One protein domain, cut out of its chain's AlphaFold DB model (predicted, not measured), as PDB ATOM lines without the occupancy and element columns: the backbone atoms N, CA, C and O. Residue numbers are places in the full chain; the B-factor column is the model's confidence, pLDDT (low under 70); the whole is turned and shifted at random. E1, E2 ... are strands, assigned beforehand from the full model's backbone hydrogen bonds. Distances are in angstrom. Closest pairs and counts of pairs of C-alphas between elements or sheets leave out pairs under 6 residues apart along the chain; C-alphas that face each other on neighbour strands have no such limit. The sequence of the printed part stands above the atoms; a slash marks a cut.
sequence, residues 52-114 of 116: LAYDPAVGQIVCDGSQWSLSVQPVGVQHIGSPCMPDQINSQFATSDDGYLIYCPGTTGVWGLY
ATOM      1  N   LEU A  52     -32.566   0.132  38.207       93.00
ATOM      2  CA  LEU A  52     -32.465  -1.107  37.459       93.00
ATOM      3  C   LEU A  52     -33.583  -1.200  36.422       93.00
ATOM      4  O   LEU A  52     -34.741  -0.873  36.684       93.00
ATOM      5  N   ALA A  53     -33.234  -1.716  35.249       91.94
ATOM      6  CA  ALA A  53     -34.175  -2.073  34.197       91.94
ATOM      7  C   ALA A  53     -33.755  -3.377  33.512       91.94
ATOM      8  O   ALA A  53     -32.676  -3.920  33.750       91.94
ATOM      9  N   TYR A  54     -34.628  -3.896  32.659       89.25
ATOM     10  CA  TYR A  54     -34.369  -5.111  31.901       89.25
ATOM     11  C   TYR A  54     -34.470  -4.828  30.406       89.25
ATOM     12  O   TYR A  54     -35.516  -4.376  29.926       89.25
ATOM     13  N   ASP A  55     -33.390  -5.126  29.690       86.94
ATOM     14  CA  ASP A  55     -33.330  -5.150  28.235       86.94
ATOM     15  C   ASP A  55     -33.394  -6.621  27.773       86.94
ATOM     16  O   ASP A  55     -32.579  -7.439  28.198       86.94
ATOM     17  N   PRO A  56     -34.341  -7.007  26.904       85.44
ATOM     18  CA  PRO A  56     -34.494  -8.398  26.489       85.44
ATOM     19  C   PRO A  56     -33.359  -8.887  25.573       85.44
ATOM     20  O   PRO A  56     -33.205 -10.094  25.400       85.44
ATOM     21  N   ALA A  57     -32.581  -7.983  24.974       88.31
ATOM     22  CA  ALA A  57     -31.451  -8.315  24.117       88.31
ATOM     23  C   ALA A  57     -30.165  -8.580  24.911       88.31
ATOM     24  O   ALA A  57     -29.358  -9.406  24.483       88.31
ATOM     25  N   VAL A  58     -29.963  -7.899  26.045       89.12
ATOM     26  CA  VAL A  58     -28.696  -7.971  26.803       89.12
ATOM     27  C   VAL A  58     -28.843  -8.347  28.280       89.12
ATOM     28  O   VAL A  58     -27.861  -8.735  28.907       89.12
ATOM     29  N   GLY A  59     -30.053  -8.304  28.829       89.69
ATOM     30  CA  GLY A  59     -30.364  -8.668  30.208       89.69
ATOM     31  C   GLY A  59     -30.490  -7.467  31.147       89.69
ATOM     32  O   GLY A  59     -31.039  -6.423  30.796       89.69
ATOM     33  N   GLN A  60     -30.030  -7.646  32.386       92.19
ATOM     34  CA  GLN A  60     -30.113  -6.627  33.429       92.19
ATOM     35  C   GLN A  60     -29.219  -5.424  33.103       92.19
ATOM     36  O   GLN A  60     -28.020  -5.559  32.855       92.19
ATOM     37  N   ILE A  61     -29.804  -4.236  33.185       93.62
ATOM     38  CA  ILE A  61     -29.131  -2.953  32.976       93.62
ATOM     39  C   ILE A  61     -29.377  -2.027  34.169       93.62
ATOM     40  O   ILE A  61     -30.347  -2.203  34.917       93.62
ATOM     41  N   VAL A  62     -28.483  -1.062  34.348       93.69
ATOM     42  CA  VAL A  62     -28.516  -0.034  35.391       93.69
ATOM     43  C   VAL A  62     -28.342   1.340  34.754       93.69
ATOM     44  O   VAL A  62     -27.641   1.482  33.751       93.69
ATOM     45  N   CYS A  63     -29.012   2.340  35.307       93.31
ATOM     46  CA  CYS A  63     -28.888   3.716  34.865       93.31
ATOM     47  C   CYS A  63     -27.689   4.400  35.537       93.31
ATOM     48  O   CYS A  63     -27.611   4.456  36.762       93.31
ATOM     49  N   ASP A  64     -26.779   4.963  34.743       91.00
ATOM     50  CA  ASP A  64     -25.648   5.774  35.226       91.00
ATOM     51  C   ASP A  64     -25.974   7.281  35.288       91.00
ATOM     52  O   ASP A  64     -25.084   8.127  35.243       91.00
ATOM     53  N   GLY A  65     -27.268   7.620  35.325       89.31
ATOM     54  CA  GLY A  65     -27.779   8.992  35.306       89.31
ATOM     55  C   GLY A  65     -27.767   9.671  33.935       89.31
ATOM     56  O   GLY A  65     -28.059  10.863  33.846       89.31
ATOM     57  N   SER A  66     -27.398   8.968  32.866       89.38
ATOM     58  CA  SER A  66     -27.537   9.465  31.488       89.38
ATOM     59  C   SER A  66     -27.824   8.355  30.479       89.38
ATOM     60  O   SER A  66     -28.546   8.561  29.501       89.38
ATOM     61  N   GLN A  67     -27.250   7.173  30.681       91.56
ATOM     62  CA  GLN A  67     -27.349   6.026  29.796       91.56
ATOM     63  C   GLN A  67     -27.580   4.723  30.567       91.56
ATOM     64  O   GLN A  67     -27.123   4.503  31.689       91.56
ATOM     65  N   TRP A  68     -28.301   3.819  29.913       92.50
ATOM     66  CA  TRP A  68     -28.448   2.453  30.383       92.50
ATOM     67  C   TRP A  68     -27.175   1.662  30.079       92.50
ATOM     68  O   TRP A  68     -26.770   1.546  28.920       92.50
ATOM     69  N   SER A  69     -26.571   1.096  31.119       92.81
ATOM     70  CA  SER A  69     -25.342   0.305  31.057       92.81
ATOM     71  C   SER A  69     -25.579  -1.109  31.581       92.81
ATOM     72  O   SER A  69     -26.497  -1.347  32.364       92.81
ATOM     73  N   LEU A  70     -24.758  -2.075  31.153       93.25
ATOM     74  CA  LEU A  70     -24.832  -3.444  31.675       93.25
ATOM     75  C   LEU A  70     -24.621  -3.451  33.189       93.25
ATOM     76  O   LEU A  70     -23.669  -2.857  33.694       93.25
ATOM     77  N   SER A  71     -25.495  -4.160  33.893       92.56
ATOM     78  CA  SER A  71     -25.441  -4.292  35.344       92.56
ATOM     79  C   SER A  71     -25.007  -5.692  35.750       92.56
ATOM     80  O   SER A  71     -25.189  -6.674  35.030       92.56
ATOM     81  N   VAL A  72     -24.506  -5.796  36.978       90.94
ATOM     82  CA  VAL A  72     -24.503  -7.063  37.712       90.94
ATOM     83  C   VAL A  72     -25.934  -7.584  37.868       90.94
ATOM     84  O   VAL A  72     -26.875  -6.792  37.957       90.94
ATOM     85  N   GLN A  73     -26.103  -8.909  37.917       91.25
ATOM     86  CA  GLN A  73     -27.400  -9.542  38.160       91.25
ATOM     87  C   GLN A  73     -27.687  -9.581  39.674       91.25
ATOM     88  O   GLN A  73     -26.959 -10.264  40.398       91.25
ATOM     89  N   PRO A  74     -28.737  -8.903  40.168       93.44
ATOM     90  CA  PRO A  74     -29.091  -8.924  41.580       93.44
ATOM     91  C   PRO A  74     -29.576 -10.307  42.018       93.44
ATOM     92  O   PRO A  74     -30.297 -10.981  41.279       93.44
ATOM     93  N   VAL A  75     -29.232 -10.716  43.241       91.38
ATOM     94  CA  VAL A  75     -29.624 -12.032  43.792       91.38
ATOM     95  C   VAL A  75     -31.077 -12.096  44.271       91.38
ATOM     96  O   VAL A  75     -31.554 -13.154  44.673       91.38
ATOM     97  N   GLY A  76     -31.782 -10.967  44.246       92.38
ATOM     98  CA  GLY A  76     -33.161 -10.840  44.694       92.38
ATOM     99  C   GLY A  76     -33.473  -9.420  45.142       92.38
ATOM    100  O   GLY A  76     -32.708  -8.493  44.870       92.38
ATOM    101  N   VAL A  77     -34.593  -9.272  45.847       95.50
ATOM    102  CA  VAL A  77     -35.016  -8.000  46.439       95.50
ATOM    103  C   VAL A  77     -34.584  -7.941  47.905       95.50
ATOM    104  O   VAL A  77     -34.741  -8.929  48.622       95.50
ATOM    105  N   GLN A  78     -34.035  -6.809  48.339       96.56
ATOM    106  CA  GLN A  78     -33.669  -6.531  49.729       96.56
ATOM    107  C   GLN A  78     -34.105  -5.119  50.125       96.56
ATOM    108  O   GLN A  78     -34.123  -4.209  49.301       96.56
ATOM    109  N   HIS A  79     -34.405  -4.916  51.405       96.38
ATOM    110  CA  HIS A  79     -34.813  -3.604  51.905       96.38
ATOM    111  C   HIS A  79     -33.597  -2.797  52.367       96.38
ATOM    112  O   HIS A  79     -32.780  -3.283  53.156       96.38
ATOM    113  N   ILE A  80     -33.509  -1.534  51.947       96.12
ATOM    114  CA  ILE A  80     -32.483  -0.604  52.436       96.12
ATOM    115  C   ILE A  80     -32.566  -0.494  53.967       96.12
ATOM    116  O   ILE A  80     -33.647  -0.402  54.547       96.12
ATOM    117  N   GLY A  81     -31.410  -0.527  54.629       96.06
ATOM    118  CA  GLY A  81     -31.272  -0.518  56.085       96.06
ATOM    119  C   GLY A  81     -31.417  -1.891  56.745       96.06
ATOM    120  O   GLY A  81     -31.135  -2.011  57.937       96.06
ATOM    121  N   SER A  82     -31.809  -2.934  56.005       96.62
ATOM    122  CA  SER A  82     -31.848  -4.291  56.558       96.62
ATOM    123  C   SER A  82     -30.442  -4.850  56.767       96.62
ATOM    124  O   SER A  82     -29.565  -4.607  55.935       96.62
ATOM    125  N   PRO A  83     -30.216  -5.619  57.847       96.62
ATOM    126  CA  PRO A  83     -28.933  -6.255  58.088       96.62
ATOM    127  C   PRO A  83     -28.650  -7.313  57.028       96.62
ATOM    128  O   PRO A  83     -29.549  -8.011  56.554       96.62
ATOM    129  N   CYS A  84     -27.378  -7.449  56.691       96.00
ATOM    130  CA  CYS A  84     -26.928  -8.457  55.749       96.00
ATOM    131  C   CYS A  84     -26.542  -9.744  56.464       96.00
ATOM    132  O   CYS A  84     -26.091  -9.737  57.612       96.00
ATOM    133  N   MET A  85     -26.649 -10.853  55.744       95.69
ATOM    134  CA  MET A  85     -26.020 -12.096  56.162       95.69
ATOM    135  C   MET A  85     -24.506 -12.038  55.919       95.69
ATOM    136  O   MET A  85     -24.054 -11.336  55.009       95.69
ATOM    137  N   PRO A  86     -23.696 -12.780  56.696       95.19
ATOM    138  CA  PRO A  86     -22.239 -12.756  56.566       95.19
ATOM    139  C   PRO A  86     -21.725 -13.072  55.157       95.19
ATOM    140  O   PRO A  86     -20.722 -12.506  54.737       95.19
ATOM    141  N   ASP A  87     -22.408 -13.947  54.419       94.69
ATOM    142  CA  ASP A  87     -22.055 -14.334  53.049       94.69
ATOM    143  C   ASP A  87     -22.397 -13.269  51.995       94.69
ATOM    144  O   ASP A  87     -21.903 -13.355  50.871       94.69
ATOM    145  N   GLN A  88     -23.205 -12.264  52.350       95.19
ATOM    146  CA  GLN A  88     -23.637 -11.171  51.472       95.19
ATOM    147  C   GLN A  88     -22.746  -9.930  51.586       95.19
ATOM    148  O   GLN A  88     -22.725  -9.086  50.687       95.19
ATOM    149  N   ILE A  89     -22.020  -9.809  52.699       95.50
ATOM    150  CA  ILE A  89     -21.156  -8.667  52.973       95.50
ATOM    151  C   ILE A  89     -20.040  -8.604  51.932       95.50
ATOM    152  O   ILE A  89     -19.269  -9.544  51.749       95.50
ATOM    153  N   ASN A  90     -19.925  -7.447  51.292       94.31
ATOM    154  CA  ASN A  90     -18.967  -7.125  50.246       94.31
ATOM    155  C   ASN A  90     -19.025  -7.988  48.966       94.31
ATOM    156  O   ASN A  90     -18.159  -7.856  48.100       94.31
ATOM    157  N   SER A  91     -20.011  -8.869  48.824       93.38
ATOM    158  CA  SER A  91     -20.015  -9.912  47.790       93.38
ATOM    159  C   SER A  91     -21.238  -9.863  46.883       93.38
ATOM    160  O   SER A  91     -21.141 -10.266  45.726       93.38
ATOM    161  N   GLN A  92     -22.375  -9.384  47.391       93.50
ATOM    162  CA  GLN A  92     -23.655  -9.497  46.703       93.50
ATOM    163  C   GLN A  92     -24.289  -8.141  46.428       93.50
ATOM    164  O   GLN A  92     -24.238  -7.217  47.241       93.50
ATOM    165  N   PHE A  93     -24.966  -8.082  45.286       95.38
ATOM    166  CA  PHE A  93     -25.852  -6.995  44.905       95.38
ATOM    167  C   PHE A  93     -27.298  -7.474  44.943       95.38
ATOM    168  O   PHE A  93     -27.596  -8.622  44.599       95.38
ATOM    169  N   ALA A  94     -28.200  -6.589  45.336       95.81
ATOM    170  CA  ALA A  94     -29.631  -6.840  45.359       95.81
ATOM    171  C   ALA A  94     -30.383  -5.681  44.693       95.81
ATOM    172  O   ALA A  94     -29.800  -4.661  44.323       95.81
ATOM    173  N   THR A  95     -31.681  -5.870  44.506       96.06
ATOM    174  CA  THR A  95     -32.607  -4.836  44.054       96.06
ATOM    175  C   THR A  95     -33.368  -4.307  45.262       96.06
ATOM    176  O   THR A  95     -33.820  -5.096  46.085       96.06
ATOM    177  N   SER A  96     -33.521  -2.997  45.410       96.25
ATOM    178  CA  SER A  96     -34.448  -2.448  46.403       96.25
ATOM    179  C   SER A  96     -35.899  -2.658  45.971       96.25
ATOM    180  O   SER A  96     -36.170  -2.897  44.793       96.25
ATOM    181  N   ASP A  97     -36.856  -2.519  46.886       95.19
ATOM    182  CA  ASP A  97     -38.291  -2.562  46.549       95.19
ATOM    183  C   ASP A  97     -38.679  -1.533  45.485       95.19
ATOM    184  O   ASP A  97     -39.544  -1.783  44.647       95.19
ATOM    185  N   ASP A  98     -37.987  -0.394  45.491       92.06
ATOM    186  CA  ASP A  98     -38.175   0.692  44.537       92.06
ATOM    187  C   ASP A  98     -37.405   0.471  43.223       92.06
ATOM    188  O   ASP A  98     -37.460   1.314  42.328       92.06
ATOM    189  N   GLY A  99     -36.693  -0.648  43.067       93.44
ATOM    190  CA  GLY A  99     -36.023  -1.029  41.823       93.44
ATOM    191  C   GLY A  99     -34.627  -0.439  41.630       93.44
ATOM    192  O   GLY A  99     -34.235  -0.213  40.490       93.44
ATOM    193  N   TYR A 100     -33.882  -0.170  42.703       94.31
ATOM    194  CA  TYR A 100     -32.500   0.322  42.629       94.31
ATOM    195  C   TYR A 100     -31.488  -0.776  42.901       94.31
ATOM    196  O   TYR A 100     -31.765  -1.707  43.656       94.31
ATOM    197  N   LEU A 101     -30.295  -0.641  42.333       95.62
ATOM    198  CA  LEU A 101     -29.159  -1.467  42.693       95.62
ATOM    199  C   LEU A 101     -28.684  -1.089  44.097       95.62
ATOM    200  O   LEU A 101     -28.362   0.061  44.394       95.62
ATOM    201  N   ILE A 102     -28.642  -2.084  44.972       96.81
ATOM    202  CA  ILE A 102     -28.188  -1.934  46.349       96.81
ATOM    203  C   ILE A 102     -27.081  -2.936  46.643       96.81
ATOM    204  O   ILE A 102     -27.016  -4.026  46.068       96.81
ATOM    205  N   TYR A 103     -26.207  -2.553  47.562       96.31
ATOM    206  CA  TYR A 103     -25.044  -3.325  47.967       96.31
ATOM    207  C   TYR A 103     -24.966  -3.386  49.486       96.31
ATOM    208  O   TYR A 103     -25.478  -2.508  50.187       96.31
ATOM    209  N   CYS A 104     -24.322  -4.430  49.996       96.31
ATOM    210  CA  CYS A 104     -24.039  -4.545  51.413       96.31
ATOM    211  C   CYS A 104     -22.553  -4.303  51.713       96.31
ATOM    212  O   CYS A 104     -21.752  -5.244  51.647       96.31
ATOM    213  N   PRO A 105     -22.157  -3.072  52.079       95.06
ATOM    214  CA  PRO A 105     -20.781  -2.799  52.450       95.06
ATOM    215  C   PRO A 105     -20.485  -3.326  53.859       95.06
ATOM    216  O   PRO A 105     -21.250  -3.135  54.805       95.06
ATOM    217  N   GLY A 106     -19.319  -3.944  54.036       94.12
ATOM    218  CA  GLY A 106     -18.872  -4.466  55.332       94.12
ATOM    219  C   GLY A 106     -18.576  -3.394  56.377       94.12
ATOM    220  O   GLY A 106     -18.417  -3.720  57.549       94.12
ATOM    221  N   THR A 107     -18.520  -2.123  55.976       94.38
ATOM    222  CA  THR A 107     -18.389  -0.984  56.893       94.38
ATOM    223  C   THR A 107     -19.666  -0.730  57.689       94.38
ATOM    224  O   THR A 107     -19.572  -0.339  58.850       94.38
ATOM    225  N   THR A 108     -20.844  -0.955  57.098       94.94
ATOM    226  CA  THR A 108     -22.138  -0.741  57.765       94.94
ATOM    227  C   THR A 108     -22.850  -2.049  58.099       94.94
ATOM    228  O   THR A 108     -23.597  -2.095  59.073       94.94
ATOM    229  N   GLY A 109     -22.629  -3.112  57.318       95.31
ATOM    230  CA  GLY A 109     -23.298  -4.404  57.491       95.31
ATOM    231  C   GLY A 109     -24.804  -4.361  57.216       95.31
ATOM    232  O   GLY A 109     -25.533  -5.252  57.655       95.31
ATOM    233  N   VAL A 110     -25.276  -3.326  56.519       96.56
ATOM    234  CA  VAL A 110     -26.678  -3.161  56.123       96.56
ATOM    235  C   VAL A 110     -26.773  -2.843  54.637       96.56
ATOM    236  O   VAL A 110     -25.894  -2.190  54.079       96.56
ATOM    237  N   TRP A 111     -27.858  -3.281  54.004       96.94
ATOM    238  CA  TRP A 111     -28.155  -2.970  52.610       96.94
ATOM    239  C   TRP A 111     -28.323  -1.461  52.412       96.94
ATOM    240  O   TRP A 111     -29.064  -0.810  53.149       96.94
ATOM    241  N   GLY A 112     -27.663  -0.902  51.404       96.00
ATOM    242  CA  GLY A 112     -27.746   0.517  51.062       96.00
ATOM    243  C   GLY A 112     -27.642   0.742  49.563       96.00
ATOM    244  O   GLY A 112     -27.298  -0.179  48.821       96.00
ATOM    245  N   LEU A 113     -27.944   1.967  49.123       93.62
ATOM    246  CA  LEU A 113     -27.710   2.369  47.737       93.62
ATOM    247  C   LEU A 113     -26.262   2.080  47.359       93.62
ATOM    248  O   LEU A 113     -25.343   2.325  48.146       93.62
ATOM    249  N   TYR A 114     -26.083   1.522  46.168       89.75
ATOM    250  CA  TYR A 114     -24.751   1.328  45.643       89.75
ATOM    251  C   TYR A 114     -24.104   2.697  45.410       89.75
ATOM    252  O   TYR A 114     -24.683   3.572  44.780       89.75
TER     253      TYR A 114
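AT A GLANCE: This is residues 52 to 114 of the 116 residues of an uncharacterized protein of Mycolicibacterium rhodesiae (strain NBB3) (UniProt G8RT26). Little of this is regular structure: an antiparallel meander, E1 E2 E3, each strand beside the one before, stands end to end with loops round the hairpin E4 and E5. All strand, it has 18 of 63 printed residues in five strands. It is compact, radius of gyration of the C-alphas 11.9 A, spanning 34 by 20 by 18 A.

HOW THE PARTS SIT: N 53 of E1, residues 52 to 55, lies 2.9 A from O 61 of E2, residues 59 to 63, within hydrogen-bond range. N 62 lies 2.8 A from O 69 of E3, residues 68 to 70. N 94 of E4, residues 93 to 95, lies 2.9 A from O 102 of E5, residues 101 to 103. Between E1 and E5, C-alphas 52 and 101 come closest, 6.2 A.

IN THESE COORDINATES: Find C-alpha 52 at (-32.465, -1.107, 37.459), where E1 begins, and C-alpha 103 at (-25.044, -3.325, 47.967), where E5 ends; E2 runs 13.3 A.

THE WHOLE: The printed part has no cut; the E3 to E4 link is long; no printed residue's pLDDT is under 70.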